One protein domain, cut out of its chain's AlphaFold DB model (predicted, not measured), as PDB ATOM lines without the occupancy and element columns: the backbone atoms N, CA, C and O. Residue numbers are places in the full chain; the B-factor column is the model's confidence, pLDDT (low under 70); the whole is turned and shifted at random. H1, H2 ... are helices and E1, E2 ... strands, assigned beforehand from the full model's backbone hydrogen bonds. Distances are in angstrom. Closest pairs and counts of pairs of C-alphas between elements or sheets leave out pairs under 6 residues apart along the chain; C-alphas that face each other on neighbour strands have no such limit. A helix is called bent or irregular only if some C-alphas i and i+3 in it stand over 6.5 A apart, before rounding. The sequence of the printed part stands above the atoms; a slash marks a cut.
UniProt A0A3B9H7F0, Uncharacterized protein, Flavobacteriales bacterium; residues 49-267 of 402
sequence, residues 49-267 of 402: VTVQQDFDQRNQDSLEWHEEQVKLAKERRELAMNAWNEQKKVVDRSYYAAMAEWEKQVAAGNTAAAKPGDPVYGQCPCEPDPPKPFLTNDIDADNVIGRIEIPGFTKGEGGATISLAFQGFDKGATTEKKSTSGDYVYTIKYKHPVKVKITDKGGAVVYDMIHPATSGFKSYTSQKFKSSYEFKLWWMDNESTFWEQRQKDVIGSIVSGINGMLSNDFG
ATOM      1  N   VAL A  49     236.538 249.117 284.777       97.56
ATOM      2  CA  VAL A  49     236.922 249.524 283.420       97.56
ATOM      3  C   VAL A  49     236.882 251.042 283.333       97.56
ATOM      4  O   VAL A  49     235.917 251.660 283.770       97.56
ATOM      5  N   THR A  50     237.914 251.637 282.745       97.19
ATOM      6  CA  THR A  50     238.004 253.077 282.487       97.19
ATOM      7  C   THR A  50     238.259 253.312 281.005       97.19
ATOM      8  O   THR A  50     239.139 252.668 280.431       97.19
ATOM      9  N   VAL A  51     237.537 254.250 280.397       97.50
ATOM     10  CA  VAL A  51     237.692 254.624 278.985       97.50
ATOM     11  C   VAL A  51     238.246 256.045 278.893       97.50
ATOM     12  O   VAL A  51     237.774 256.939 279.587       97.50
ATOM     13  N   GLN A  52     239.257 256.232 278.051       96.25
ATOM     14  CA  GLN A  52     239.905 257.509 277.760       96.25
ATOM     15  C   GLN A  52     239.838 257.782 276.255       96.25
ATOM     16  O   GLN A  52     240.055 256.876 275.441       96.25
ATOM     17  N   GLN A  53     239.533 259.026 275.893       95.31
ATOM     18  CA  GLN A  53     239.447 259.503 274.513       95.31
ATOM     19  C   GLN A  53     240.662 260.383 274.202       95.31
ATOM     20  O   GLN A  53     240.589 261.605 274.168       95.31
ATOM     21  N   ASP A  54     241.816 259.755 273.967       94.19
ATOM     22  CA  ASP A  54     243.086 260.466 273.737       94.19
ATOM     23  C   ASP A  54     243.084 261.301 272.439       94.19
ATOM     24  O   ASP A  54     244.014 262.063 272.174       94.19
ATOM     25  N   PHE A  55     242.053 261.155 271.602       94.31
ATOM     26  CA  PHE A  55     241.882 261.918 270.372       94.31
ATOM     27  C   PHE A  55     241.190 263.272 270.560       94.31
ATOM     28  O   PHE A  55     241.175 264.044 269.602       94.31
ATOM     29  N   ASP A  56     240.648 263.579 271.743       92.56
ATOM     30  CA  ASP A  56     239.912 264.828 271.987       92.56
ATOM     31  C   ASP A  56     240.793 266.054 271.719       92.56
ATOM     32  O   ASP A  56     240.402 266.945 270.963       92.56
ATOM     33  N   GLN A  57     242.029 266.049 272.229       91.12
ATOM     34  CA  GLN A  57     242.992 267.123 271.968       91.12
ATOM     35  C   GLN A  57     243.315 267.238 270.472       91.12
ATOM     36  O   GLN A  57     243.294 268.322 269.904       91.12
ATOM     37  N   ARG A  58     243.533 266.105 269.791       91.75
ATOM     38  CA  ARG A  58     243.821 266.078 268.348       91.75
ATOM     39  C   ARG A  58     242.666 266.659 267.524       91.75
ATOM     40  O   ARG A  58     242.904 267.314 266.508       91.75
ATOM     41  N   ASN A  59     241.425 266.391 267.928       95.00
ATOM     42  CA  ASN A  59     240.237 266.955 267.294       95.00
ATOM     43  C   ASN A  59     240.170 268.478 267.499       95.00
ATOM     44  O   ASN A  59     239.904 269.192 266.533       95.00
ATOM     45  N   GLN A  60     240.437 268.963 268.717       93.88
ATOM     46  CA  GLN A  60     240.471 270.396 269.041       93.88
ATOM     47  C   GLN A  60     241.539 271.129 268.224       93.88
ATOM     48  O   GLN A  60     241.201 272.058 267.495       93.88
ATOM     49  N   ASP A  61     242.779 270.633 268.221       93.50
ATOM     50  CA  ASP A  61     243.884 271.219 267.449       93.50
ATOM     51  C   ASP A  61     243.545 271.309 265.947       93.50
ATOM     52  O   ASP A  61     243.870 272.281 265.262       93.50
ATOM     53  N   SER A  62     242.857 270.291 265.414       93.62
ATOM     54  CA  SER A  62     242.445 270.252 264.003       93.62
ATOM     55  C   SER A  62     241.361 271.282 263.677       93.62
ATOM     56  O   SER A  62     241.347 271.827 262.569       93.62
ATOM     57  N   LEU A  63     240.441 271.528 264.613       95.12
ATOM     58  CA  LEU A  63     239.397 272.543 264.484       95.12
ATOM     59  C   LEU A  63     239.987 273.951 264.551       95.12
ATOM     60  O   LEU A  63     239.712 274.748 263.659       95.12
ATOM     61  N   GLU A  64     240.846 274.227 265.532       95.56
ATOM     62  CA  GLU A  64     241.513 275.527 265.678       95.56
ATOM     63  C   GLU A  64     242.331 275.878 264.429       95.56
ATOM     64  O   GLU A  64     242.205 276.972 263.872       95.56
ATOM     65  N   TRP A  65     243.104 274.914 263.916       94.62
ATOM     66  CA  TRP A  65     243.836 275.085 262.664       94.62
ATOM     67  C   TRP A  65     242.901 275.382 261.481       94.62
ATOM     68  O   TRP A  65     243.187 276.257 260.661       94.62
ATOM     69  N   HIS A  66     241.767 274.680 261.374       95.94
ATOM     70  CA  HIS A  66     240.797 274.905 260.294       95.94
ATOM     71  C   HIS A  66     240.170 276.296 260.364       95.94
ATOM     72  O   HIS A  66     240.067 276.964 259.334       95.94
ATOM     73  N   GLU A  67     239.799 276.753 261.558       95.50
ATOM     74  CA  GLU A  67     239.237 278.085 261.775       95.50
ATOM     75  C   GLU A  67     240.208 279.188 261.334       95.50
ATOM     76  O   GLU A  67     239.805 280.128 260.638       95.50
ATOM     77  N   GLU A  68     241.499 279.038 261.643       95.19
ATOM     78  CA  GLU A  68     242.544 279.949 261.175       95.19
ATOM     79  C   GLU A  68     242.662 279.939 259.642       95.19
ATOM     80  O   GLU A  68     242.678 281.000 259.008       95.19
ATOM     81  N   GLN A  69     242.666 278.761 259.010       94.12
ATOM     82  CA  GLN A  69     242.729 278.659 257.548       94.12
ATOM     83  C   GLN A  69     241.499 279.267 256.861       94.12
ATOM     84  O   GLN A  69     241.633 279.921 255.825       94.12
ATOM     85  N   VAL A  70     240.300 279.089 257.425       95.06
ATOM     86  CA  VAL A  70     239.072 279.719 256.915       95.06
ATOM     87  C   VAL A  70     239.173 281.238 257.015       95.06
ATOM     88  O   VAL A  70     238.775 281.939 256.082       95.06
ATOM     89  N   LYS A  71     239.711 281.765 258.120       94.94
ATOM     90  CA  LYS A  71     239.919 283.205 258.291       94.94
ATOM     91  C   LYS A  71     240.864 283.758 257.220       94.94
ATOM     92  O   LYS A  71     240.495 284.702 256.525       94.94
ATOM     93  N   LEU A  72     242.017 283.120 257.019       93.81
ATOM     94  CA  LEU A  72     242.984 283.521 255.992       93.81
ATOM     95  C   LEU A  72     242.395 283.438 254.574       93.81
ATOM     96  O   LEU A  72     242.600 284.341 253.766       93.81
ATOM     97  N   ALA A  73     241.626 282.389 254.265       93.50
ATOM     98  CA  ALA A  73     240.967 282.249 252.965       93.50
ATOM     99  C   ALA A  73     239.921 283.350 252.719       93.50
ATOM    100  O   ALA A  73     239.810 283.861 251.605       93.50
ATOM    101  N   LYS A  74     239.178 283.767 253.754       92.75
ATOM    102  CA  LYS A  74     238.239 284.898 253.659       92.75
ATOM    103  C   LYS A  74     238.963 286.214 253.380       92.75
ATOM    104  O   LYS A  74     238.532 286.945 252.493       92.75
ATOM    105  N   GLU A  75     240.070 286.477 254.073       93.31
ATOM    106  CA  GLU A  75     240.897 287.671 253.851       93.31
ATOM    107  C   GLU A  75     241.472 287.701 252.423       93.31
ATOM    108  O   GLU A  75     241.362 288.709 251.722       93.31
ATOM    109  N   ARG A  76     242.014 286.575 251.935       92.00
ATOM    110  CA  ARG A  76     242.514 286.465 250.552       92.00
ATOM    111  C   ARG A  76     241.411 286.654 249.515       92.00
ATOM    112  O   ARG A  76     241.618 287.376 248.539       92.00
ATOM    113  N   ARG A  77     240.232 286.070 249.743       92.88
ATOM    114  CA  ARG A  77     239.060 286.228 248.872       92.88
ATOM    115  C   ARG A  77     238.620 287.686 248.784       92.88
ATOM    116  O   ARG A  77     238.352 288.163 247.684       92.88
ATOM    117  N   GLU A  78     238.566 288.395 249.908       92.62
ATOM    118  CA  GLU A  78     238.207 289.816 249.946       92.62
ATOM    119  C   GLU A  78     239.217 290.672 249.168       92.62
ATOM    120  O   GLU A  78     238.828 291.465 248.308       92.62
ATOM    121  N   LEU A  79     240.517 290.458 249.390       92.12
ATOM    122  CA  LEU A  79     241.580 291.154 248.658       92.12
ATOM    123  C   LEU A  79     241.520 290.880 247.150       92.12
ATOM    124  O   LEU A  79     241.596 291.814 246.348       92.12
ATOM    125  N   ALA A  80     241.345 289.618 246.755       92.12
ATOM    126  CA  ALA A  80     241.220 289.233 245.354       92.12
ATOM    127  C   ALA A  80     239.976 289.862 244.711       92.12
ATOM    128  O   ALA A  80     240.046 290.361 243.586       92.12
ATOM    129  N   MET A  81     238.852 289.889 245.431       92.69
ATOM    130  CA  MET A  81     237.615 290.487 244.943       92.69
ATOM    131  C   MET A  81     237.753 292.001 244.751       92.69
ATOM    132  O   MET A  81     237.337 292.536 243.722       92.69
ATOM    133  N   ASN A  82     238.399 292.686 245.695       93.25
ATOM    134  CA  ASN A  82     238.699 294.109 245.582       93.25
ATOM    135  C   ASN A  82     239.614 294.398 244.382       93.25
ATOM    136  O   ASN A  82     239.312 295.287 243.585       93.25
ATOM    137  N   ALA A  83     240.671 293.605 244.186       92.25
ATOM    138  CA  ALA A  83     241.562 293.742 243.035       92.25
ATOM    139  C   ALA A  83     240.835 293.517 241.694       92.25
ATOM    140  O   ALA A  83     241.018 294.294 240.754       92.25
ATOM    141  N   TRP A  84     239.971 292.500 241.608       94.56
ATOM    142  CA  TRP A  84     239.162 292.242 240.414       94.56
ATOM    143  C   TRP A  84     238.173 293.379 240.132       94.56
ATOM    144  O   TRP A  84     238.030 293.795 238.983       94.56
ATOM    145  N   ASN A  85     237.531 293.934 241.167       93.38
ATOM    146  CA  ASN A  85     236.620 295.072 241.021       93.38
ATOM    147  C   ASN A  85     237.336 296.314 240.469       93.38
ATOM    148  O   ASN A  85     236.780 297.012 239.621       93.38
ATOM    149  N   GLU A  86     238.570 296.581 240.900       94.12
ATOM    150  CA  GLU A  86     239.368 297.683 240.351       94.12
ATOM    151  C   GLU A  86     239.773 297.434 238.893       94.12
ATOM    152  O   GLU A  86     239.627 298.323 238.053       94.12
ATOM    153  N   GLN A  87     240.186 296.212 238.543       93.50
ATOM    154  CA  GLN A  87     240.462 295.850 237.146       93.50
ATOM    155  C   GLN A  87     239.219 296.000 236.265       93.50
ATOM    156  O   GLN A  87     239.297 296.563 235.172       93.50
ATOM    157  N   LYS A  88     238.058 295.566 236.760       94.06
ATOM    158  CA  LYS A  88     236.778 295.730 236.075       94.06
ATOM    159  C   LYS A  88     236.468 297.205 235.810       94.06
ATOM    160  O   LYS A  88     236.190 297.558 234.670       94.06
ATOM    161  N   LYS A  89     236.598 298.080 236.816       94.38
ATOM    162  CA  LYS A  89     236.388 299.532 236.650       94.38
ATOM    163  C   LYS A  89     237.295 300.141 235.576       94.38
ATOM    164  O   LYS A  89     236.868 301.041 234.854       94.38
ATOM    165  N   VAL A  90     238.543 299.682 235.470       94.38
ATOM    166  CA  VAL A  90     239.500 300.152 234.451       94.38
ATOM    167  C   VAL A  90     239.061 299.731 233.044       94.38
ATOM    168  O   VAL A  90     239.113 300.547 232.116       94.38
ATOM    169  N   VAL A  91     238.593 298.489 232.890       94.19
ATOM    170  CA  VAL A  91     238.035 297.975 231.628       94.19
ATOM    171  C   VAL A  91     236.771 298.748 231.252       94.19
ATOM    172  O   VAL A  91     236.692 299.263 230.138       94.19
ATOM    173  N   ASP A  92     235.842 298.922 232.195       95.31
ATOM    174  CA  ASP A  92     234.601 299.681 232.001       95.31
ATOM    175  C   ASP A  92     234.893 301.116 231.559       95.31
ATOM    176  O   ASP A  92     234.329 301.604 230.582       95.31
ATOM    177  N   ARG A  93     235.834 301.794 232.228       94.44
ATOM    178  CA  ARG A  93     236.227 303.163 231.875       94.44
ATOM    179  C   ARG A  93     236.782 303.245 230.454       94.44
ATOM    180  O   ARG A  93     236.412 304.157 229.719       94.44
ATOM    181  N   SER A  94     237.653 302.313 230.074       94.06
ATOM    182  CA  SER A  94     238.235 302.268 228.725       94.06
ATOM    183  C   SER A  94     237.166 302.013 227.661       94.06
ATOM    184  O   SER A  94     237.139 302.696 226.638       94.06
ATOM    185  N   TYR A  95     236.246 301.080 227.930       95.38
ATOM    186  CA  TYR A  95     235.134 300.763 227.038       95.38
ATOM    187  C   TYR A  95     234.180 301.951 226.871       95.38
ATOM    188  O   TYR A  95     233.890 302.345 225.743       95.38
ATOM    189  N   TYR A  96     233.743 302.581 227.965       95.75
ATOM    190  CA  TYR A  96     232.842 303.733 227.900       95.75
ATOM    191  C   TYR A  96     233.483 304.946 227.224       95.75
ATOM    192  O   TYR A  96     232.802 305.652 226.484       95.75
ATOM    193  N   ALA A  97     234.786 305.173 227.411       94.38
ATOM    194  CA  ALA A  97     235.502 306.222 226.688       94.38
ATOM    195  C   ALA A  97     235.523 305.961 225.171       94.38
ATOM    196  O   ALA A  97     235.244 306.871 224.391       94.38
ATOM    197  N   ALA A  98     235.792 304.719 224.748       93.69
ATOM    198  CA  ALA A  98     235.772 304.335 223.337       93.69
ATOM    199  C   ALA A  98     234.361 304.416 222.730       93.69
ATOM    200  O   ALA A  98     234.195 304.890 221.609       93.69
ATOM    201  N   MET A  99     233.339 303.993 223.481       93.12
ATOM    202  CA  MET A  99     231.933 304.098 223.084       93.12
ATOM    203  C   MET A  99     231.503 305.553 222.902       93.12
ATOM    204  O   MET A  99     230.914 305.880 221.877       93.12
ATOM    205  N   ALA A 100     231.850 306.434 223.842       93.25
ATOM    206  CA  ALA A 100     231.539 307.856 223.744       93.25
ATOM    207  C   ALA A 100     232.204 308.513 222.523       93.25
ATOM    208  O   ALA A 100     231.609 309.375 221.880       93.25
ATOM    209  N   GLU A 101     233.435 308.117 222.187       92.75
ATOM    210  CA  GLU A 101     234.121 308.611 220.988       92.75
ATOM    211  C   GLU A 101     233.468 308.093 219.700       92.75
ATOM    212  O   GLU A 101     233.232 308.862 218.769       92.75
ATOM    213  N   TRP A 102     233.100 306.812 219.664       93.94
ATOM    214  CA  TRP A 102     232.353 306.238 218.547       93.94
ATOM    215  C   TRP A 102     231.005 306.946 218.331       93.94
ATOM    216  O   TRP A 102     230.693 307.331 217.205       93.94
ATOM    217  N   GLU A 103     230.238 307.199 219.397       91.94
ATOM    218  CA  GLU A 103     228.963 307.927 219.315       91.94
ATOM    219  C   GLU A 103     229.140 309.338 218.740       91.94
ATOM    220  O   GLU A 103     228.354 309.757 217.888       91.94
ATOM    221  N   LYS A 104     230.202 310.055 219.133       92.50
ATOM    222  CA  LYS A 104     230.531 311.370 218.558       92.50
ATOM    223  C   LYS A 104     230.836 311.289 217.062       92.50
ATOM    224  O   LYS A 104     230.383 312.150 216.312       92.50
ATOM    225  N   GLN A 105     231.572 310.271 216.613       91.25
ATOM    226  CA  GLN A 105     231.901 310.088 215.193       91.25
ATOM    227  C   GLN A 105     230.664 309.767 214.350       91.25
ATOM    228  O   GLN A 105     230.500 310.320 213.260       91.25
ATOM    229  N   VAL A 106     229.772 308.920 214.867       89.69
ATOM    230  CA  VAL A 106     228.490 308.619 214.219       89.69
ATOM    231  C   VAL A 106     227.615 309.874 214.157       89.69
ATOM    232  O   VAL A 106     227.080 310.188 213.095       89.69
ATOM    233  N   ALA A 107     227.523 310.640 215.251       89.00
ATOM    234  CA  ALA A 107     226.778 311.901 215.288       89.00
ATOM    235  C   ALA A 107     227.337 312.958 214.314       89.00
ATOM    236  O   ALA A 107     226.576 313.754 213.769       89.00
ATOM    237  N   ALA A 108     228.647 312.938 214.047       89.62
ATOM    238  CA  ALA A 108     229.310 313.787 213.055       89.62
ATOM    239  C   ALA A 108     229.132 313.310 211.592       89.62
ATOM    240  O   ALA A 108     229.679 313.927 210.679       89.62
ATOM    241  N   GLY A 109     228.373 312.234 211.351       85.69
ATOM    242  CA  GLY A 109     228.024 311.742 210.013       85.69
ATOM    243  C   GLY A 109     228.917 310.623 209.466       85.69
ATOM    244  O   GLY A 109     228.748 310.235 208.311       85.69
ATOM    245  N   ASN A 110     229.846 310.072 210.259       86.94
ATOM    246  CA  ASN A 110     230.681 308.948 209.826       86.94
ATOM    247  C   ASN A 110     229.951 307.603 210.001       86.94
ATOM    248  O   ASN A 110     229.987 306.989 211.067       86.94
ATOM    249  N   THR A 111     229.323 307.116 208.931       77.00
ATOM    250  CA  THR A 111     228.563 305.851 208.922       77.00
ATOM    251  C   THR A 111     229.430 304.590 208.848       77.00
ATOM    252  O   THR A 111     228.904 303.489 208.994       77.00
ATOM    253  N   ALA A 112     230.747 304.726 208.653       83.25
ATOM    254  CA  ALA A 112     231.695 303.610 208.601       83.25
ATOM    255  C   ALA A 112     232.443 303.379 209.931       83.25
ATOM    256  O   ALA A 112     233.281 302.479 210.013       83.25
ATOM    257  N   ALA A 113     232.173 304.178 210.972       83.75
ATOM    258  CA  ALA A 113     232.829 304.046 212.271       83.75
ATOM    259  C   ALA A 113     232.474 302.706 212.946       83.75
ATOM    260  O   ALA A 113     231.307 302.410 213.218       83.75
ATOM    261  N   ALA A 114     233.494 301.896 213.244       87.81
ATOM    262  CA  ALA A 114     233.319 300.592 213.876       87.81
ATOM    263  C   ALA A 114     232.947 300.745 215.357       87.81
ATOM    264  O   ALA A 114     233.680 301.369 216.127       87.81
ATOM    265  N   LYS A 115     231.820 300.149 215.761       90.50
ATOM    266  CA  LYS A 115     231.390 300.139 217.160       90.50
ATOM    267  C   LYS A 115     232.379 299.320 218.008       90.50
ATOM    268  O   LYS A 115     232.681 298.188 217.623       90.50
ATOM    269  N   PRO A 116     232.853 299.841 219.154       91.94
ATOM    270  CA  PRO A 116     233.648 299.064 220.098       91.94
ATOM    271  C   PRO A 116     232.939 297.768 220.516       91.94
ATOM    272  O   PRO A 116     231.740 297.774 220.803       91.94
ATOM    273  N   GLY A 117     233.682 296.659 220.543       90.12
ATOM    274  CA  GLY A 117     233.174 295.365 221.008       90.12
ATOM    275  C   GLY A 117     232.943 295.341 222.519       90.12
ATOM    276  O   GLY A 117     233.544 296.131 223.247       90.12
ATOM    277  N   ASP A 118     232.082 294.435 222.983       90.31
ATOM    278  CA  ASP A 118     231.722 294.325 224.401       90.31
ATOM    279  C   ASP A 118     232.951 294.070 225.299       90.31
ATOM    280  O   ASP A 118     233.877 293.352 224.900       90.31
ATOM    281  N   PRO A 119     232.978 294.637 226.521       90.00
ATOM    282  CA  PRO A 119     234.106 294.475 227.427       90.00
ATOM    283  C   PRO A 119     234.246 293.016 227.878       90.00
ATOM    284  O   PRO A 119     233.290 292.383 228.328       90.00
ATOM    285  N   VAL A 120     235.472 292.494 227.805       90.06
ATOM    286  CA  VAL A 120     235.827 291.167 228.322       90.06
ATOM    287  C   VAL A 120     236.487 291.333 229.684       90.06
ATOM    288  O   VAL A 120     237.546 291.947 229.804       90.06
ATOM    289  N   TYR A 121     235.865 290.770 230.716       89.50
ATOM    290  CA  TYR A 121     236.398 290.787 232.077       89.50
ATOM    291  C   TYR A 121     237.271 289.561 232.349       89.50
ATOM    292  O   TYR A 121     237.042 288.480 231.803       89.50
ATOM    293  N   GLY A 122     238.242 289.707 233.254       86.25
ATOM    294  CA  GLY A 122     238.949 288.563 233.830       86.25
ATOM    295  C   GLY A 122     238.011 287.664 234.645       86.25
ATOM    296  O   GLY A 122     236.924 288.085 235.053       86.25
ATOM    297  N   GLN A 123     238.434 286.427 234.914       86.12
ATOM    298  CA  GLN A 123     237.662 285.510 235.757       86.12
ATOM    299  C   GLN A 123     237.493 286.086 237.166       86.12
ATOM    300  O   GLN A 123     238.460 286.535 237.780       86.12
ATOM    301  N   CYS A 124     236.255 286.076 237.666       85.81
ATOM    302  CA  CYS A 124     235.977 286.460 239.043       85.81
ATOM    303  C   CYS A 124     236.684 285.471 239.986       85.81
ATOM    304  O   CYS A 124     236.519 284.260 239.806       85.81
ATOM    305  N   PRO A 125     237.474 285.948 240.962       88.50
ATOM    306  CA  PRO A 125     238.162 285.067 241.889       88.50
ATOM    307  C   PRO A 125     237.152 284.280 242.730       88.50
ATOM    308  O   PRO A 125     236.357 284.846 243.477       88.50
ATOM    309  N   CYS A 126     237.215 282.953 242.635       79.81
ATOM    310  CA  CYS A 126     236.497 282.032 243.503       79.81
ATOM    311  C   CYS A 126     237.508 281.223 244.320       79.81
ATOM    312  O   CYS A 126     237.999 280.179 243.901       79.81
ATOM    313  N   GLU A 127     237.854 281.720 245.504       84.62
ATOM    314  CA  GLU A 127     238.638 280.941 246.460       84.62
ATOM    315  C   GLU A 127     237.668 280.138 247.336       84.62
ATOM    316  O   GLU A 127     236.900 280.767 248.067       84.62
ATOM    317  N   PRO A 128     237.621 278.797 247.261       87.12
ATOM    318  CA  PRO A 128     236.767 277.999 248.137       87.12
ATOM    319  C   PRO A 128     237.298 278.007 249.574       87.12
ATOM    320  O   PRO A 128     238.494 278.185 249.803       87.12
ATOM    321  N   ASP A 129     236.411 277.799 250.549       88.81
ATOM    322  CA  ASP A 129     236.850 277.568 251.927       88.81
ATOM    323  C   ASP A 129     237.660 276.258 252.007       88.81
ATOM    324  O   ASP A 129     237.354 275.296 251.288       88.81
ATOM    325  N   PRO A 130     238.682 276.188 252.879       91.06
ATOM    326  CA  PRO A 130     239.410 274.949 253.109       91.06
ATOM    327  C   PRO A 130     238.452 273.851 253.606       91.06
ATOM    328  O   PRO A 130     237.533 274.133 254.390       91.06
ATOM    329  N   PRO A 131     238.644 272.588 253.178       88.88
ATOM    330  CA  PRO A 131     237.782 271.489 253.590       88.88
ATOM    331  C   PRO A 131     237.845 271.304 255.107       88.88
ATOM    332  O   PRO A 131     238.910 271.435 255.713       88.88
ATOM    333  N   LYS A 132     236.701 270.978 255.716       89.56
ATOM    334  CA  LYS A 132     236.639 270.689 257.151       89.56
ATOM    335  C   LYS A 132     237.561 269.513 257.504       89.56
ATOM    336  O   LYS A 132     237.621 268.547 256.734       89.56
ATOM    337  N   PRO A 133     238.245 269.561 258.658       92.06
ATOM    338  CA  PRO A 133     239.072 268.459 259.112       92.06
ATOM    339  C   PRO A 133     238.197 267.235 259.382       92.06
ATOM    340  O   PRO A 133     237.029 267.339 259.761       92.06
ATOM    341  N   PHE A 134     238.772 266.053 259.187       91.62
ATOM    342  CA  PHE A 134     238.123 264.825 259.617       91.62
ATOM    343  C   PHE A 134     238.346 264.629 261.113       91.62
ATOM    344  O   PHE A 134     239.489 264.515 261.551       91.62
ATOM    345  N   LEU A 135     237.255 264.551 261.866       94.06
ATOM    346  CA  LEU A 135     237.289 264.361 263.310       94.06
ATOM    347  C   LEU A 135     236.903 262.933 263.672       94.06
ATOM    348  O   LEU A 135     236.084 262.295 263.004       94.06
ATOM    349  N   THR A 136     237.505 262.438 264.751       95.81
ATOM    350  CA  THR A 136     237.018 261.210 265.381       95.81
ATOM    351  C   THR A 136     235.745 261.525 266.153       95.81
ATOM    352  O   THR A 136     235.701 262.525 266.858       95.81
ATOM    353  N   ASN A 137     234.716 260.698 266.003       94.44
ATOM    354  CA  ASN A 137     233.465 260.865 266.730       94.44
ATOM    355  C   ASN A 137     233.641 260.487 268.202       94.44
ATOM    356  O   ASN A 137     234.353 259.526 268.505       94.44
ATOM    357  N   ASP A 138     232.904 261.171 269.072       93.25
ATOM    358  CA  ASP A 138     232.822 260.822 270.486       93.25
ATOM    359  C   ASP A 138     232.366 259.371 270.672       93.25
ATOM    360  O   ASP A 138     231.501 258.842 269.959       93.25
ATOM    361  N   ILE A 139     232.968 258.724 271.659       93.94
ATOM    362  CA  ILE A 139     232.695 257.353 272.052       93.94
ATOM    363  C   ILE A 139     231.804 257.377 273.286       93.94
ATOM    364  O   ILE A 139     232.135 257.982 274.305       93.94
ATOM    365  N   ASP A 140     230.701 256.637 273.220       94.62
ATOM    366  CA  ASP A 140     229.876 256.329 274.385       94.62
ATOM    367  C   ASP A 140     230.663 255.414 275.344       94.62
ATOM    368  O   ASP A 140     230.717 254.187 275.184       94.62
ATOM    369  N   ALA A 141     231.341 256.039 276.308       95.06
ATOM    370  CA  ALA A 141     232.188 255.364 277.283       95.06
ATOM    371  C   ALA A 141     231.396 254.360 278.129       95.06
ATOM    372  O   ALA A 141     231.885 253.252 278.360       95.06
ATOM    373  N   ASP A 142     230.166 254.696 278.520       95.75
ATOM    374  CA  ASP A 142     229.308 253.831 279.333       95.75
ATOM    375  C   ASP A 142     228.886 252.584 278.552       95.75
ATOM    376  O   ASP A 142     228.930 251.471 279.086       95.75
ATOM    377  N   ASN A 143     228.572 252.726 277.259       94.81
ATOM    378  CA  ASN A 143     228.316 251.576 276.392       94.81
ATOM    379  C   ASN A 143     229.533 250.649 276.299       94.81
ATOM    380  O   ASN A 143     229.391 249.425 276.385       94.81
ATOM    381  N   VAL A 144     230.733 251.213 276.128       96.81
ATOM    382  CA  VAL A 144     231.971 250.426 276.057       96.81
ATOM    383  C   VAL A 144     232.228 249.718 277.388       96.81
ATOM    384  O   VAL A 144     232.383 248.498 277.400       96.81
ATOM    385  N   ILE A 145     232.200 250.444 278.508       97.19
ATOM    386  CA  ILE A 145     232.381 249.901 279.864       97.19
ATOM    387  C   ILE A 145     231.373 248.780 280.135       97.19
ATOM    388  O   ILE A 145     231.741 247.704 280.618       97.19
ATOM    389  N   GLY A 146     230.108 248.987 279.763       96.31
ATOM    390  CA  GLY A 146     229.028 248.017 279.912       96.31
ATOM    391  C   GLY A 146     229.288 246.695 279.187       96.31
ATOM    392  O   GLY A 146     228.930 245.641 279.706       96.31
ATOM    393  N   ARG A 147     230.001 246.718 278.056       97.06
ATOM    394  CA  ARG A 147     230.234 245.543 277.197       97.06
ATOM    395  C   ARG A 147     231.560 244.821 277.431       97.06
ATOM    396  O   ARG A 147     231.758 243.748 276.865       97.06
ATOM    397  N   ILE A 148     232.479 245.392 278.209       97.38
ATOM    398  CA  ILE A 148     233.771 244.757 278.509       97.38
ATOM    399  C   ILE A 148     233.607 243.723 279.620       97.38
ATOM    400  O   ILE A 148     233.188 244.058 280.728       97.38
ATOM    401  N   GLU A 149     233.950 242.469 279.341       96.19
ATOM    402  CA  GLU A 149     233.699 241.337 280.234       96.19
ATOM    403  C   GLU A 149     234.937 240.465 280.440       96.19
ATOM    404  O   GLU A 149     235.612 240.081 279.483       96.19
ATOM    405  N   ILE A 150     235.207 240.116 281.702       95.69
ATOM    406  CA  ILE A 150     236.155 239.061 282.063       95.69
ATOM    407  C   ILE A 150     235.340 237.877 282.609       95.69
ATOM    408  O   ILE A 150     234.785 237.973 283.706       95.69
ATOM    409  N   PRO A 151     235.241 236.751 281.877       95.50
ATOM    410  CA  PRO A 151     234.534 235.566 282.353       95.50
ATOM    411  C   PRO A 151     235.045 235.105 283.722       95.50
ATOM    412  O   PRO A 151     236.252 234.991 283.923       95.50
ATOM    413  N   GLY A 152     234.134 234.825 284.654       92.88
ATOM    414  CA  GLY A 152     234.479 234.431 286.024       92.88
ATOM    415  C   GLY A 152     234.814 235.591 286.969       92.88
ATOM    416  O   GLY A 152     235.187 235.342 288.109       92.88
ATOM    417  N   PHE A 153     234.673 236.841 286.538       94.69
ATOM    418  CA  PHE A 153     234.865 238.005 287.397       94.69
ATOM    419  C   PHE A 153     233.590 238.844 287.459       94.69
ATOM    420  O   PHE A 153     232.716 238.765 286.595       94.69
ATOM    421  N   THR A 154     233.509 239.684 288.481       94.81
ATOM    422  CA  THR A 154     232.419 240.631 288.707       94.81
ATOM    423  C   THR A 154     232.906 242.061 288.492       94.81
ATOM    424  O   THR A 154     234.037 242.405 288.834       94.81
ATOM    425  N   LYS A 155     232.065 242.913 287.901       94.81
ATOM    426  CA  LYS A 155     232.383 244.340 287.771       94.81
ATOM    427  C   LYS A 155     232.230 245.027 289.124       94.81
ATOM    428  O   LYS A 155     231.184 244.899 289.754       94.81
ATOM    429  N   GLY A 156     233.244 245.770 289.542       92.44
ATOM    430  CA  GLY A 156     233.249 246.501 290.802       92.44
ATOM    431  C   GLY A 156     234.595 247.154 291.100       92.44
ATOM    432  O   GLY A 156     235.579 246.980 290.380       92.44
ATOM    433  N   GLU A 157     234.637 247.921 292.180       89.00
ATOM    434  CA  GLU A 157     235.858 248.574 292.653       89.00
ATOM    435  C   GLU A 157     236.695 247.649 293.554       89.00
ATOM    436  O   GLU A 157     236.230 246.616 294.033       89.00
ATOM    437  N   GLY A 158     237.956 248.021 293.803       85.44
ATOM    438  CA  GLY A 158     238.826 247.308 294.750       85.44
ATOM    439  C   GLY A 158     239.484 246.028 294.213       85.44
ATOM    440  O   GLY A 158     240.034 245.251 295.001       85.44
ATOM    441  N   GLY A 159     239.441 245.813 292.895       91.44
ATOM    442  CA  GLY A 159     240.105 244.713 292.195       91.44
ATOM    443  C   GLY A 159     241.012 245.186 291.056       91.44
ATOM    444  O   GLY A 159     241.679 246.212 291.180       91.44
ATOM    445  N   ALA A 160     241.067 244.429 289.961       94.00
ATOM    446  CA  ALA A 160     241.868 244.799 288.795       94.00
ATOM    447  C   ALA A 160     241.253 245.987 288.035       94.00
ATOM    448  O   ALA A 160     240.041 246.182 288.032       94.00
ATOM    449  N   THR A 161     242.074 246.768 287.340       95.50
ATOM    450  CA  THR A 161     241.617 247.901 286.525       95.50
ATOM    451  C   THR A 161     242.009 247.696 285.073       95.50
ATOM    452  O   THR A 161     243.189 247.508 284.768       95.50
ATOM    453  N   ILE A 162     241.024 247.761 284.177       96.75
ATOM    454  CA  ILE A 162     241.217 247.766 282.727       96.75
ATOM    455  C   ILE A 162     241.066 249.199 282.221       96.75
ATOM    456  O   ILE A 162     239.976 249.762 282.246       96.75
ATOM    457  N   SER A 163     242.139 249.773 281.698       97.50
ATOM    458  CA  SER A 163     242.126 251.084 281.058       97.50
ATOM    459  C   SER A 163     242.204 250.946 279.544       97.50
ATOM    460  O   SER A 163     243.118 250.308 279.013       97.50
ATOM    461  N   LEU A 164     241.237 251.549 278.857       97.88
ATOM    462  CA  LEU A 164     241.117 251.586 277.405       97.88
ATOM    463  C   LEU A 164     241.329 253.022 276.932       97.88
ATOM    464  O   LEU A 164     240.477 253.868 277.181       97.88
ATOM    465  N   ALA A 165     242.437 253.291 276.247       97.06
ATOM    466  CA  ALA A 165     242.729 254.607 275.687       97.06
ATOM    467  C   ALA A 165     242.587 254.568 274.160       97.06
ATOM    468  O   ALA A 165     243.370 253.911 273.460       97.06
ATOM    469  N   PHE A 166     241.541 255.209 273.645       96.88
ATOM    470  CA  PHE A 166     241.244 255.277 272.218       96.88
ATOM    471  C   PHE A 166     242.076 256.384 271.578       96.88
ATOM    472  O   PHE A 166     241.925 257.551 271.916       96.88
ATOM    473  N   GLN A 167     242.932 256.029 270.618       95.25
ATOM    474  CA  GLN A 167     243.897 256.969 270.022       95.25
ATOM    475  C   GLN A 167     243.337 257.770 268.838       95.25
ATOM    476  O   GLN A 167     244.051 258.554 268.217       95.25
ATOM    477  N   GLY A 168     242.067 257.550 268.498       93.81
ATOM    478  CA  GLY A 168     241.405 258.217 267.383       93.81
ATOM    479  C   GLY A 168     241.328 257.376 266.116       93.81
ATOM    480  O   GLY A 168     242.012 256.361 265.958       93.81
ATOM    481  N   PHE A 169     240.399 257.745 265.242       95.62
ATOM    482  CA  PHE A 169     240.151 257.067 263.979       95.62
ATOM    483  C   PHE A 169     241.015 257.689 262.883       95.62
ATOM    484  O   PHE A 169     241.080 258.911 262.763       95.62
ATOM    485  N   ASP A 170     241.644 256.849 262.065       93.31
ATOM    486  CA  ASP A 170     242.475 257.291 260.948       93.31
ATOM    487  C   ASP A 170     241.930 256.738 259.629       93.31
ATOM    488  O   ASP A 170     241.764 255.520 259.455       93.31
ATOM    489  N   LYS A 171     241.716 257.642 258.666       93.56
ATOM    490  CA  LYS A 171     241.453 257.278 257.272       93.56
ATOM    491  C   LYS A 171     242.736 256.736 256.645       93.56
ATOM    492  O   LYS A 171     243.798 257.347 256.726       93.56
ATOM    493  N   GLY A 172     242.638 255.574 256.018       91.31
ATOM    494  CA  GLY A 172     243.702 255.001 255.206       91.31
ATOM    495  C   GLY A 172     243.487 255.267 253.721       91.31
ATOM    496  O   GLY A 172     242.537 255.927 253.307       91.31
ATOM    497  N   ALA A 173     244.377 254.709 252.901       92.62
ATOM    498  CA  ALA A 173     244.274 254.815 251.452       92.62
ATOM    499  C   ALA A 173     243.008 254.131 250.907       92.62
ATOM    500  O   ALA A 173     242.654 253.024 251.329       92.62
ATOM    501  N   THR A 174     242.403 254.764 249.904       94.00
ATOM    502  CA  THR A 174     241.369 254.172 249.051       94.00
ATOM    503  C   THR A 174     242.016 253.706 247.754       94.00
ATOM    504  O   THR A 174     242.547 254.517 246.999       94.00
ATOM    505  N   THR A 175     242.004 252.399 247.495       94.94
ATOM    506  CA  THR A 175     242.641 251.805 246.310       94.94
ATOM    507  C   THR A 175     241.609 251.195 245.375       94.94
ATOM    508  O   THR A 175     240.777 250.395 245.805       94.94
ATOM    509  N   GLU A 176     241.701 251.537 244.094       95.69
ATOM    510  CA  GLU A 176     240.861 250.998 243.026       95.69
ATOM    511  C   GLU A 176     241.347 249.616 242.574       95.69
ATOM    512  O   GLU A 176     242.546 249.366 242.440       95.69
ATOM    513  N   LYS A 177     240.402 248.721 242.285       94.19
ATOM    514  CA  LYS A 177     240.648 247.464 241.587       94.19
ATOM    515  C   LYS A 177     239.578 247.244 240.525       94.19
ATOM    516  O   LYS A 177     238.388 247.171 240.834       94.19
ATOM    517  N   LYS A 178     240.010 247.043 239.282       92.00
ATOM    518  CA  LYS A 178     239.133 246.580 238.205       92.00
ATOM    519  C   LYS A 178     238.958 245.065 238.292       92.00
ATOM    520  O   LYS A 178     239.925 244.313 238.405       92.00
ATOM    521  N   SER A 179     237.711 244.619 238.292       85.44
ATOM    522  CA  SER A 179     237.345 243.207 238.288       85.44
ATOM    523  C   SER A 179     237.451 242.608 236.885       85.44
ATOM    524  O   SER A 179     237.441 243.320 235.880       85.44
ATOM    525  N   THR A 180     237.495 241.278 236.806       84.25
ATOM    526  CA  THR A 180     237.531 240.545 235.533       84.25
ATOM    527  C   THR A 180     236.278 240.779 234.678       84.25
ATOM    528  O   THR A 180     236.355 240.692 233.460       84.25
ATOM    529  N   SER A 181     235.139 241.130 235.293       82.81
ATOM    530  CA  SER A 181     233.894 241.499 234.598       82.81
ATOM    531  C   SER A 181     233.876 242.943 234.080       82.81
ATOM    532  O   SER A 181     232.884 243.366 233.497       82.81
ATOM    533  N   GLY A 182     234.949 243.712 234.292       87.81
ATOM    534  CA  GLY A 182     235.052 245.114 233.886       87.81
ATOM    535  C   GLY A 182     234.531 246.121 234.916       87.81
ATOM    536  O   GLY A 182     234.809 247.307 234.759       87.81
ATOM    537  N   ASP A 183     233.857 245.664 235.978       93.62
ATOM    538  CA  ASP A 183     233.374 246.519 237.071       93.62
ATOM    539  C   ASP A 183     234.534 247.030 237.944       93.62
ATOM    540  O   ASP A 183     235.541 246.335 238.113       93.62
ATOM    541  N   TYR A 184     234.359 248.191 238.567       94.12
ATOM    542  CA  TYR A 184     235.299 248.823 239.494       94.12
ATOM    543  C   TYR A 184     234.885 248.568 240.947       94.12
ATOM    544  O   TYR A 184     233.715 248.693 241.305       94.12
ATOM    545  N   VAL A 185     235.852 248.207 241.792       95.44
ATOM    546  CA  VAL A 185     235.672 247.981 243.233       95.44
ATOM    547  C   VAL A 185     236.770 248.717 243.987       95.44
ATOM    548  O   VAL A 185     237.931 248.682 243.583       95.44
ATOM    549  N   TYR A 186     236.423 249.344 245.104       95.62
ATOM    550  CA  TYR A 186     237.354 250.116 245.915       95.62
ATOM    551  C   TYR A 186     237.593 249.430 247.254       95.62
ATOM    552  O   TYR A 186     236.673 248.925 247.894       95.62
ATOM    553  N   THR A 187     238.854 249.408 247.675       96.56
ATOM    554  CA  THR A 187     239.253 249.002 249.022       96.56
ATOM    555  C   THR A 187     239.595 250.251 249.812       96.56
ATOM    556  O   THR A 187     240.562 250.934 249.490       96.56
ATOM    557  N   ILE A 188     238.801 250.541 250.836       96.06
ATOM    558  CA  ILE A 188     238.956 251.708 251.699       96.06
ATOM    559  C   ILE A 188     239.565 251.241 253.012       96.06
ATOM    560  O   ILE A 188     238.990 250.397 253.707       96.06
ATOM    561  N   LYS A 189     240.745 251.760 253.345       96.44
ATOM    562  CA  LYS A 189     241.446 251.398 254.577       96.44
ATOM    563  C   LYS A 189     241.072 252.328 255.724       96.44
ATOM    564  O   LYS A 189     240.852 253.516 255.517       96.44
ATOM    565  N   TYR A 190     241.042 251.792 256.936       96.12
ATOM    566  CA  TYR A 190     240.834 252.559 258.163       96.12
ATOM    567  C   TYR A 190     241.436 251.849 259.374       96.12
ATOM    568  O   TYR A 190     241.608 250.632 259.356       96.12
ATOM    569  N   LYS A 191     241.762 252.587 260.432       95.31
ATOM    570  CA  LYS A 191     242.167 252.005 261.719       95.31
ATOM    571  C   LYS A 191     241.661 252.861 262.870       95.31
ATOM    572  O   LYS A 191     241.405 254.047 262.695       95.31
ATOM    573  N   HIS A 192     241.540 252.243 264.035       96.12
ATOM    574  CA  HIS A 192     241.202 252.937 265.268       96.12
ATOM    575  C   HIS A 192     241.961 252.271 266.420       96.12
ATOM    576  O   HIS A 192     241.440 251.331 267.028       96.12
ATOM    577  N   PRO A 193     243.233 252.652 266.631       96.38
ATOM    578  CA  PRO A 193     244.090 252.019 267.621       96.38
ATOM    579  C   PRO A 193     243.581 252.260 269.039       96.38
ATOM    580  O   PRO A 193     243.163 253.367 269.384       96.38
ATOM    581  N   VAL A 194     243.655 251.221 269.869       97.38
ATOM    582  CA  VAL A 194     243.292 251.295 271.286       97.38
ATOM    583  C   VAL A 194     244.423 250.736 272.123       97.38
ATOM    584  O   VAL A 194     244.837 249.585 271.950       97.38
ATOM    585  N   LYS A 195     244.921 251.556 273.044       97.62
ATOM    586  CA  LYS A 195     245.859 251.129 274.072       97.62
ATOM    587  C   LYS A 195     245.080 250.474 275.201       97.62
ATOM    588  O   LYS A 195     244.145 251.059 275.736       97.62
ATOM    589  N   VAL A 196     245.464 249.253 275.549       97.75
ATOM    590  CA  VAL A 196     244.862 248.509 276.652       97.75
ATOM    591  C   VAL A 196     245.915 248.360 277.732       97.75
ATOM    592  O   VAL A 196     247.006 247.847 277.478       97.75
ATOM    593  N   LYS A 197     245.575 248.806 278.937       97.44
ATOM    594  CA  LYS A 197     246.390 248.637 280.133       97.44
ATOM    595  C   LYS A 197     245.581 247.892 281.182       97.44
ATOM    596  O   LYS A 197     244.457 248.277 281.475       97.44
ATOM    597  N   ILE A 198     246.145 246.832 281.741       95.38
ATOM    598  CA  ILE A 198     245.526 246.048 282.806       95.38
ATOM    599  C   ILE A 198     246.453 246.101 284.007       95.38
ATOM    600  O   ILE A 198     247.644 245.785 283.914       95.38
ATOM    601  N   THR A 199     245.885 246.520 285.128       94.25
ATOM    602  CA  THR A 199     246.579 246.662 286.402       94.25
ATOM    603  C   THR A 199     245.911 245.750 287.420       94.25
ATOM    604  O   THR A 199     244.688 245.725 287.514       94.25
ATOM    605  N   ASP A 200     246.698 244.977 288.156       91.69
ATOM    606  CA  ASP A 200     246.199 244.113 289.226       91.69
ATOM    607  C   ASP A 200     245.848 244.937 290.486       91.69
ATOM    608  O   ASP A 200     246.272 246.086 290.608       91.69
ATOM    609  N   LYS A 201     245.140 244.355 291.465       86.38
ATOM    610  CA  LYS A 201     244.696 245.031 292.710       86.38
ATOM    611  C   LYS A 201     245.822 245.739 293.483       86.38
ATOM    612  O   LYS A 201     245.572 246.690 294.213       86.38
ATOM    613  N   GLY A 202     247.068 245.291 293.323       81.06
ATOM    614  CA  GLY A 202     248.257 245.901 293.930       81.06
ATOM    615  C   GLY A 202     248.910 247.025 293.114       81.06
ATOM    616  O   GLY A 202     250.016 247.436 293.447       81.06
ATOM    617  N   GLY A 203     248.303 247.476 292.012       84.19
ATOM    618  CA  GLY A 203     248.896 248.483 291.124       84.19
ATOM    619  C   GLY A 203     249.933 247.927 290.137       84.19
ATOM    620  O   GLY A 203     250.481 248.672 289.325       84.19
ATOM    621  N   ALA A 204     250.203 246.618 290.172       89.69
ATOM    622  CA  ALA A 204     251.138 245.975 289.259       89.69
ATOM    623  C   ALA A 204     250.552 245.897 287.844       89.69
ATOM    624  O   ALA A 204     249.473 245.342 287.635       89.69
ATOM    625  N   VAL A 205     251.276 246.425 286.860       93.25
ATOM    626  CA  VAL A 205     250.879 246.357 285.452       93.25
ATOM    627  C   VAL A 205     251.133 244.947 284.924       93.25
ATOM    628  O   VAL A 205     252.273 244.485 284.903       93.25
ATOM    629  N   VAL A 206     250.072 244.270 284.486       92.56
ATOM    630  CA  VAL A 206     250.141 242.909 283.919       92.56
ATOM    631  C   VAL A 206     250.039 242.908 282.395       92.56
ATOM    632  O   VAL A 206     250.447 241.949 281.741       92.56
ATOM    633  N   TYR A 207     249.515 243.990 281.819       93.75
ATOM    634  CA  TYR A 207     249.413 244.196 280.381       93.75
ATOM    635  C   TYR A 207     249.440 245.693 280.083       93.75
ATOM    636  O   TYR A 207     248.729 246.450 280.738       93.75
ATOM    637  N   ASP A 208     250.235 246.127 279.108       96.12
ATOM    638  CA  ASP A 208     250.265 247.517 278.641       96.12
ATOM    639  C   ASP A 208     250.774 247.560 277.198       96.12
ATOM    640  O   ASP A 208     251.976 247.504 276.940       96.12
ATOM    641  N   MET A 209     249.849 247.576 276.237       95.00
ATOM    642  CA  MET A 209     250.183 247.703 274.818       95.00
ATOM    643  C   MET A 209     248.974 248.137 273.983       95.00
ATOM    644  O   MET A 209     247.820 248.007 274.394       95.00
ATOM    645  N   ILE A 210     249.235 248.617 272.765       94.44
ATOM    646  CA  ILE A 210     248.187 248.784 271.750       94.44
ATOM    647  C   ILE A 210     247.662 247.401 271.372       94.44
ATOM    648  O   ILE A 210     248.443 246.521 271.002       94.44
ATOM    649  N   HIS A 211     246.343 247.206 271.447       92.50
ATOM    650  CA  HIS A 211     245.737 245.924 271.119       92.50
ATOM    651  C   HIS A 211     246.048 245.571 269.652       92.50
ATOM    652  O   HIS A 211     245.656 246.331 268.757       92.50
ATOM    653  N   PRO A 212     246.713 244.433 269.361       88.56
ATOM    654  CA  PRO A 212     247.207 244.130 268.016       88.56
ATOM    655  C   PRO A 212     246.131 244.138 266.924       88.56
ATOM    656  O   PRO A 212     246.397 244.546 265.798       88.56
ATOM    657  N   ALA A 213     244.890 243.757 267.250       86.06
ATOM    658  CA  ALA A 213     243.784 243.772 266.288       86.06
ATOM    659  C   ALA A 213     243.267 245.189 265.944       86.06
ATOM    660  O   ALA A 213     242.389 245.335 265.088       86.06
ATOM    661  N   THR A 214     243.785 246.226 266.610       90.69
ATOM    662  CA  THR A 214     243.425 247.639 266.393       90.69
ATOM    663  C   THR A 214     244.540 248.479 265.777       90.69
ATOM    664  O   THR A 214     244.260 249.546 265.238       90.69
ATOM    665  N   SER A 215     245.794 248.015 265.834       90.56
ATOM    666  CA  SER A 215     246.954 248.806 265.404       90.56
ATOM    667  C   SER A 215     247.070 248.919 263.881       90.56
ATOM    668  O   SER A 215     247.495 249.953 263.361       90.56
ATOM    669  N   GLY A 216     246.694 247.860 263.161       91.75
ATOM    670  CA  GLY A 216     246.770 247.783 261.705       91.75
ATOM    671  C   GLY A 216     245.552 248.366 260.984       91.75
ATOM    672  O   GLY A 216     244.441 248.397 261.515       91.75
ATOM    673  N   PHE A 217     245.754 248.769 259.725       93.94
ATOM    674  CA  PHE A 217     244.657 249.138 258.831       93.94
ATOM    675  C   PHE A 217     243.767 247.930 258.521       93.94
ATOM    676  O   PHE A 217     244.222 246.928 257.967       93.94
ATOM    677  N   LYS A 218     242.481 248.069 258.833       93.69
ATOM    678  CA  LYS A 218     241.391 247.233 258.336       93.69
ATOM    679  C   LYS A 218     240.942 247.750 256.972       93.69
ATOM    680  O   LYS A 218     241.178 248.906 256.627       93.69
ATOM    681  N   SER A 219     240.286 246.886 256.208       94.06
ATOM    682  CA  SER A 219     239.815 247.190 254.856       94.06
ATOM    683  C   SER A 219     238.306 247.006 254.764       94.06
ATOM    684  O   SER A 219     237.768 246.018 255.260       94.06
ATOM    685  N   TYR A 220     237.637 247.936 254.093       95.12
ATOM    686  CA  TYR A 220     236.260 247.801 253.631       95.12
ATOM    687  C   TYR A 220     236.249 247.739 252.105       95.12
ATOM    688  O   TYR A 220     236.890 248.556 251.445       95.12
ATOM    689  N   THR A 221     235.516 246.779 251.551       95.00
ATOM    690  CA  THR A 221     235.339 246.641 250.104       95.00
ATOM    691  C   THR A 221     234.012 247.274 249.713       95.00
ATOM    692  O   THR A 221     232.970 246.881 250.235       95.00
ATOM    693  N   SER A 222     234.049 248.246 248.804       93.81
ATOM    694  CA  SER A 222     232.850 248.914 248.301       93.81
ATOM    695  C   SER A 222     231.954 247.974 247.493       93.81
ATOM    696  O   SER A 222     232.367 246.901 247.046       93.81
ATOM    697  N   GLN A 223     230.739 248.441 247.203       93.44
ATOM    698  CA  GLN A 223     229.942 247.891 246.109       93.44
ATOM    699  C   GLN A 223     230.666 248.019 244.756       93.44
ATOM    700  O   GLN A 223     231.675 248.724 244.630       93.44
ATOM    701  N   LYS A 224     230.153 247.314 243.744       95.12
ATOM    702  CA  LYS A 224     230.664 247.368 242.370       95.12
ATOM    703  C   LYS A 224     230.099 248.588 241.640       95.12
ATOM    704  O   LYS A 224     228.897 248.820 241.703       95.12
ATOM    705  N   PHE A 225     230.948 249.284 240.893       95.12
ATOM    706  CA  PHE A 225     230.589 250.423 240.044       95.12
ATOM    707  C   PHE A 225     230.906 250.116 238.578       95.12
ATOM    708  O   PHE A 225     231.866 249.399 238.289       95.12
ATOM    709  N   LYS A 226     230.128 250.649 237.634       94.25
ATOM    710  CA  LYS A 226     230.362 250.441 236.195       94.25
ATOM    711  C   LYS A 226     231.447 251.358 235.643       94.25
ATOM    712  O   LYS A 226     232.079 251.024 234.643       94.25
ATOM    713  N   SER A 227     231.729 252.466 236.324       93.06
ATOM    714  CA  SER A 227     232.855 253.348 236.015       93.06
ATOM    715  C   SER A 227     233.503 253.919 237.277       93.06
ATOM    716  O   SER A 227     232.895 253.951 238.346       93.06
ATOM    717  N   SER A 228     234.730 254.425 237.148       91.50
ATOM    718  CA  SER A 228     235.394 255.152 238.237       91.50
ATOM    719  C   SER A 228     234.722 256.496 238.555       91.50
ATOM    720  O   SER A 228     234.812 256.982 239.681       91.50
ATOM    721  N   TYR A 229     234.001 257.094 237.600       93.88
ATOM    722  CA  TYR A 229     233.240 258.329 237.818       93.88
ATOM    723  C   TYR A 229     231.965 258.094 238.630       93.88
ATOM    724  O   TYR A 229     231.626 258.930 239.463       93.88
ATOM    725  N   GLU A 230     231.307 256.942 238.465       94.94
ATOM    726  CA  GLU A 230     230.178 256.557 239.323       94.94
ATOM    727  C   GLU A 230     230.602 256.436 240.788       94.94
ATOM    728  O   GLU A 230     229.883 256.898 241.670       94.94
ATOM    729  N   PHE A 231     231.790 255.879 241.054       94.12
ATOM    730  CA  PHE A 231     232.332 255.869 242.411       94.12
ATOM    731  C   PHE A 231     232.577 257.283 242.933       94.12
ATOM    732  O   PHE A 231     232.226 257.559 244.072       94.12
ATOM    733  N   LYS A 232     233.145 258.188 242.124       93.81
ATOM    734  CA  LYS A 232     233.380 259.578 242.550       93.81
ATOM    735  C   LYS A 232     232.078 260.290 242.919       93.81
ATOM    736  O   LYS A 232     232.039 260.922 243.966       93.81
ATOM    737  N   LEU A 233     231.028 260.145 242.106       95.62
ATOM    738  CA  LEU A 233     229.703 260.700 242.403       95.62
ATOM    739  C   LEU A 233     229.141 260.111 243.699       95.62
ATOM    740  O   LEU A 233     228.787 260.845 244.615       95.62
ATOM    741  N   TRP A 234     229.159 258.782 243.823       95.19
ATOM    742  CA  TRP A 234     228.703 258.117 245.040       95.19
ATOM    743  C   TRP A 234     229.494 258.565 246.277       95.19
ATOM    744  O   TRP A 234     228.907 258.807 247.326       95.19
ATOM    745  N   TRP A 235     230.816 258.701 246.160       94.69
ATOM    746  CA  TRP A 235     231.688 259.132 247.249       94.69
ATOM    747  C   TRP A 235     231.383 260.566 247.686       94.69
ATOM    748  O   TRP A 235     231.308 260.815 248.883       94.69
ATOM    749  N   MET A 236     231.130 261.482 246.743       91.81
ATOM    750  CA  MET A 236     230.725 262.860 247.057       91.81
ATOM    751  C   MET A 236     229.453 262.904 247.911       91.81
ATOM    752  O   MET A 236     229.395 263.667 248.873       91.81
ATOM    753  N   ASP A 237     228.478 262.049 247.603       94.38
ATOM    754  CA  ASP A 237     227.189 262.035 248.299       94.38
ATOM    755  C   ASP A 237     227.220 261.253 249.625       94.38
ATOM    756  O   ASP A 237     226.401 261.493 250.512       94.38
ATOM    757  N   ASN A 238     228.146 260.297 249.776       94.25
ATOM    758  CA  ASN A 238     228.105 259.303 250.857       94.25
ATOM    759  C   ASN A 238     229.342 259.290 251.764       94.25
ATOM    760  O   ASN A 238     229.347 258.549 252.744       94.25
ATOM    761  N   GLU A 239     230.397 260.064 251.490       92.31
ATOM    762  CA  GLU A 239     231.634 259.990 252.277       92.31
ATOM    763  C   GLU A 239     231.381 260.235 253.776       92.31
ATOM    764  O   GLU A 239     231.873 259.487 254.623       92.31
ATOM    765  N   SER A 240     230.604 261.267 254.115       91.50
ATOM    766  CA  SER A 240     230.355 261.637 255.513       91.50
ATOM    767  C   SER A 240     229.635 260.525 256.277       91.50
ATOM    768  O   SER A 240     230.098 260.088 257.332       91.50
ATOM    769  N   THR A 241     228.529 260.024 255.721       93.88
ATOM    770  CA  THR A 241     227.727 258.952 256.330       93.88
ATOM    771  C   THR A 241     228.498 257.635 256.370       93.88
ATOM    772  O   THR A 241     228.421 256.897 257.354       93.88
ATOM    773  N   PHE A 242     229.308 257.357 255.343       94.75
ATOM    774  CA  PHE A 242     230.207 256.210 255.317       94.75
ATOM    775  C   PHE A 242     231.158 256.233 256.515       94.75
ATOM    776  O   PHE A 242     231.219 255.250 257.258       94.75
ATOM    777  N   TRP A 243     231.879 257.338 256.732       94.75
ATOM    778  CA  TRP A 243     232.839 257.422 257.830       94.75
ATOM    779  C   TRP A 243     232.172 257.403 259.199       94.75
ATOM    780  O   TRP A 243     232.667 256.708 260.082       94.75
ATOM    781  N   GLU A 244     231.037 258.078 259.371       93.81
ATOM    782  CA  GLU A 244     230.277 258.023 260.622       93.81
ATOM    783  C   GLU A 244     229.900 256.578 260.986       93.81
ATOM    784  O   GLU A 244     230.132 256.127 262.111       93.81
ATOM    785  N   GLN A 245     229.401 255.808 260.015       93.94
ATOM    786  CA  GLN A 245     229.060 254.407 260.237       93.94
ATOM    787  C   GLN A 245     230.301 253.547 260.508       93.94
ATOM    788  O   GLN A 245     230.277 252.700 261.400       93.94
ATOM    789  N   ARG A 246     231.406 253.750 259.772       95.06
ATOM    790  CA  ARG A 246     232.647 252.987 259.998       95.06
ATOM    791  C   ARG A 246     233.210 253.222 261.403       95.06
ATOM    792  O   ARG A 246     233.699 252.270 262.011       95.06
ATOM    793  N   GLN A 247     233.127 254.453 261.910       95.25
ATOM    794  CA  GLN A 247     233.540 254.791 263.272       95.25
ATOM    795  C   GLN A 247     232.691 254.062 264.321       95.25
ATOM    796  O   GLN A 247     233.245 253.482 265.249       95.25
ATOM    797  N   LYS A 248     231.368 253.975 264.140       92.75
ATOM    798  CA  LYS A 248     230.492 253.206 265.044       92.75
ATOM    799  C   LYS A 248     230.774 251.699 264.982       92.75
ATOM    800  O   LYS A 248     230.947 251.046 266.012       92.75
ATOM    801  N   ASP A 249     230.885 251.144 263.775       92.62
ATOM    802  CA  ASP A 249     231.091 249.706 263.558       92.62
ATOM    803  C   ASP A 249     232.419 249.209 264.153       92.62
ATOM    804  O   ASP A 249     232.493 248.106 264.711       92.62
ATOM    805  N   VAL A 250     233.489 250.010 264.046       93.94
ATOM    806  CA  VAL A 250     234.815 249.581 264.505       93.94
ATOM    807  C   VAL A 250     234.861 249.397 266.022       93.94
ATOM    808  O   VAL A 250     235.530 248.467 266.474       93.94
ATOM    809  N   ILE A 251     234.097 250.179 266.798       94.25
ATOM    810  CA  ILE A 251     234.004 250.035 268.260       94.25
ATOM    811  C   ILE A 251     233.499 248.641 268.635       94.25
ATOM    812  O   ILE A 251     234.076 247.982 269.498       94.25
ATOM    813  N   GLY A 252     232.483 248.127 267.936       93.56
ATOM    814  CA  GLY A 252     231.985 246.772 268.179       93.56
ATOM    815  C   GLY A 252     233.045 245.694 267.936       93.56
ATOM    816  O   GLY A 252     233.186 244.765 268.735       93.56
ATOM    817  N   SER A 253     233.839 245.846 266.871       92.94
ATOM    818  CA  SER A 253     234.963 244.947 266.579       92.94
ATOM    819  C   SER A 253     236.078 245.048 267.625       92.94
ATOM    820  O   SER A 253     236.665 244.024 267.974       92.94
ATOM    821  N   ILE A 254     236.365 246.252 268.123       95.06
ATOM    822  CA  ILE A 254     237.361 246.502 269.172       95.06
ATOM    823  C   ILE A 254     236.945 245.816 270.472       95.06
ATOM    824  O   ILE A 254     237.717 245.024 271.006       95.06
ATOM    825  N   VAL A 255     235.719 246.061 270.943       96.12
ATOM    826  CA  VAL A 255     235.180 245.459 272.173       96.12
ATOM    827  C   VAL A 255     235.215 243.934 272.091       96.12
ATOM    828  O   VAL A 255     235.680 243.280 273.019       96.12
ATOM    829  N   SER A 256     234.805 243.359 270.957       95.25
ATOM    830  CA  SER A 256     234.873 241.909 270.733       95.25
ATOM    831  C   SER A 256     236.311 241.371 270.794       95.25
ATOM    832  O   SER A 256     236.569 240.368 271.459       95.25
ATOM    833  N   GLY A 257     237.268 242.063 270.165       94.88
ATOM    834  CA  GLY A 257     238.686 241.687 270.206       94.88
ATOM    835  C   GLY A 257     239.283 241.754 271.614       94.88
ATOM    836  O   GLY A 257     239.977 240.827 272.037       94.88
ATOM    837  N   ILE A 258     238.959 242.811 272.364       96.75
ATOM    838  CA  ILE A 258     239.389 242.976 273.754       96.75
ATOM    839  C   ILE A 258     238.768 241.888 274.632       96.75
ATOM    840  O   ILE A 258     239.509 241.219 275.339       96.75
ATOM    841  N   ASN A 259     237.461 241.628 274.534       96.81
ATOM    842  CA  ASN A 259     236.806 240.549 275.282       96.81
ATOM    843  C   ASN A 259     237.384 239.172 274.942       96.81
ATOM    844  O   ASN A 259     237.546 238.342 275.830       96.81
ATOM    845  N   GLY A 260     237.742 238.920 273.679       95.94
ATOM    846  CA  GLY A 260     238.421 237.685 273.283       95.94
ATOM    847  C   GLY A 260     239.780 237.521 273.970       95.94
ATOM    848  O   GLY A 260     240.094 236.440 274.471       95.94
ATOM    849  N   MET A 261     240.562 238.601 274.040       95.94
ATOM    850  CA  MET A 261     241.840 238.623 274.754       95.94
ATOM    851  C   MET A 261     241.646 238.463 276.267       95.94
ATOM    852  O   MET A 261     242.266 237.583 276.854       95.94
ATOM    853  N   LEU A 262     240.735 239.226 276.878       96.00
ATOM    854  CA  LEU A 262     240.412 239.134 278.304       96.00
ATOM    855  C   LEU A 262     239.936 237.730 278.684       96.00
ATOM    856  O   LEU A 262     240.416 237.158 279.656       96.00
ATOM    857  N   SER A 263     239.052 237.145 277.874       96.56
ATOM    858  CA  SER A 263     238.548 235.784 278.040       96.56
ATOM    859  C   SER A 263     239.660 234.737 278.008       96.56
ATOM    860  O   SER A 263     239.644 233.828 278.827       96.56
ATOM    861  N   ASN A 264     240.615 234.838 277.082       96.00
ATOM    862  CA  ASN A 264     241.673 233.836 276.938       96.00
ATOM    863  C   ASN A 264     242.813 233.995 277.956       96.00
ATOM    864  O   ASN A 264     243.340 232.995 278.459       96.00
ATOM    865  N   ASP A 265     243.231 235.240 278.185       94.75
ATOM    866  CA  ASP A 265     244.436 235.552 278.946       94.75
ATOM    867  C   ASP A 265     244.136 235.693 280.437       94.75
ATOM    868  O   ASP A 265     244.933 235.199 281.220       94.75
ATOM    869  N   PHE A 266     243.005 236.283 280.835       94.44
ATOM    870  CA  PHE A 266     242.749 236.660 282.235       94.44
ATOM    871  C   PHE A 266     241.505 236.008 282.852       94.44
ATOM    872  O   PHE A 266     241.445 235.851 284.068       94.44
ATOM    873  N   GLY A 267     240.523 235.617 282.037       94.75
ATOM    874  CA  GLY A 267     239.257 235.055 282.498       94.75
ATOM    875  C   GLY A 267     239.206 233.529 282.579       94.75
ATOM    876  O   GLY A 267     240.102 232.812 282.135       94.75
TER     877      GLY A 267
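Overview. This is residues 49 to 267 of the 402 residues of an uncharacterized protein of Flavobacteriales bacterium (UniProt A0A3B9H7F0). One very long helix, H1, reaches out as an arm from a body of two small sheets, and residues 108 to 140, with no named element, run back from its far end to the body. In the body E4 runs on into E5 from the sheet E3 E4 E7 to the sheet E1 E2 E5 E6, and the bent helix H4 covers one face of each, H4b reaching over both and H4a over the first. The 219 printed residues include four named helices and seven named strands, in the order E1 H1 H2 E2 E3 E4 E5 E6 H3 E7 H4; the class is mixed, helices and strands. The sheet E1 E2 E5 E6 is mixed and E3 E4 E7 all antiparallel, each in that order. The whole is extended, with a radius of gyration of the C-alphas of 30.8 A and spans of 109 by 47 by 22 A, the arm making the length.

Arrangement. E1, residues 49 to 53, is parallel to E2, residues 160 to 166, with N 50 and O 162 2.8 A apart. H1, residues 56 to 107, touches no helix. With H2, residues 141 to 147, it lies between these parallel neighbours along the chain, a strand-helix-strand unit. H2 is on their sheet at a height of 7.5 A; the C-alphas of Val 49 and Ile 145 are the closest of E1 and H2, 5.8 A apart. E3, residues 170 to 178, and E4, residues 184 to 191, form a hairpin, with N 172 and O 189 2.8 A apart. E5, residues 194 to 199, is antiparallel to E2, with N 163 and O 197 2.8 A apart, and forms a hairpin with E6, residues 205 to 210, with N 198 and O 207 2.8 A apart. E7, residues 218 to 221, is antiparallel to E4, with N 188 and O 220 2.8 A apart. H3, residues 212 to 215, only grazes the sheet E1 E2 E5 E6. H4, residues 228 to 265, was assigned as one helix by its hydrogen bonds but is bent, C-alphas 237 and 240 being 7.9 A apart; its arms H4a, residues 228 to 237, and H4b, residues 240 to 265, are about perpendicular at 88 degrees and on the same face of the sheet E3 E4 E7. H4b, over E2 and E5 at a height of 10.2 A, is on the same face of the sheet E1 E2 E5 E6 as H2: two layers, helices on one face of a sheet. H3 and H4b only just touch, with 3 pairs of C-alphas within 8 A, the closest those of Ala 213 and Gly 257, 6.8 A. Every O i to N i+4 pair is within hydrogen-bond range in H1, H2 and H4a, and 20 of 22 in H4b; H3 is too short for one.

Along the chain. E1 begins at C-alpha 49, (236.922, 249.524, 283.420). H1 measures 74.9 A from first to last C-alpha and ends at C-alpha 107, (226.778, 311.901, 215.288). E3 measures 25.4 A and E4 23.5 A. H4b, 37.8 A, ends at C-alpha 265, (244.436, 235.552, 278.946).

Size, cuts and confidence. The two C-alphas farthest apart are those of Gly 109 and Gly 152, 108.6 A. The links H1 to H2, 33 residues, and H2 to E2, 12 residues, are long. The printed part has no cut, its mean pLDDT is 93.1, and no printed residue is under 70.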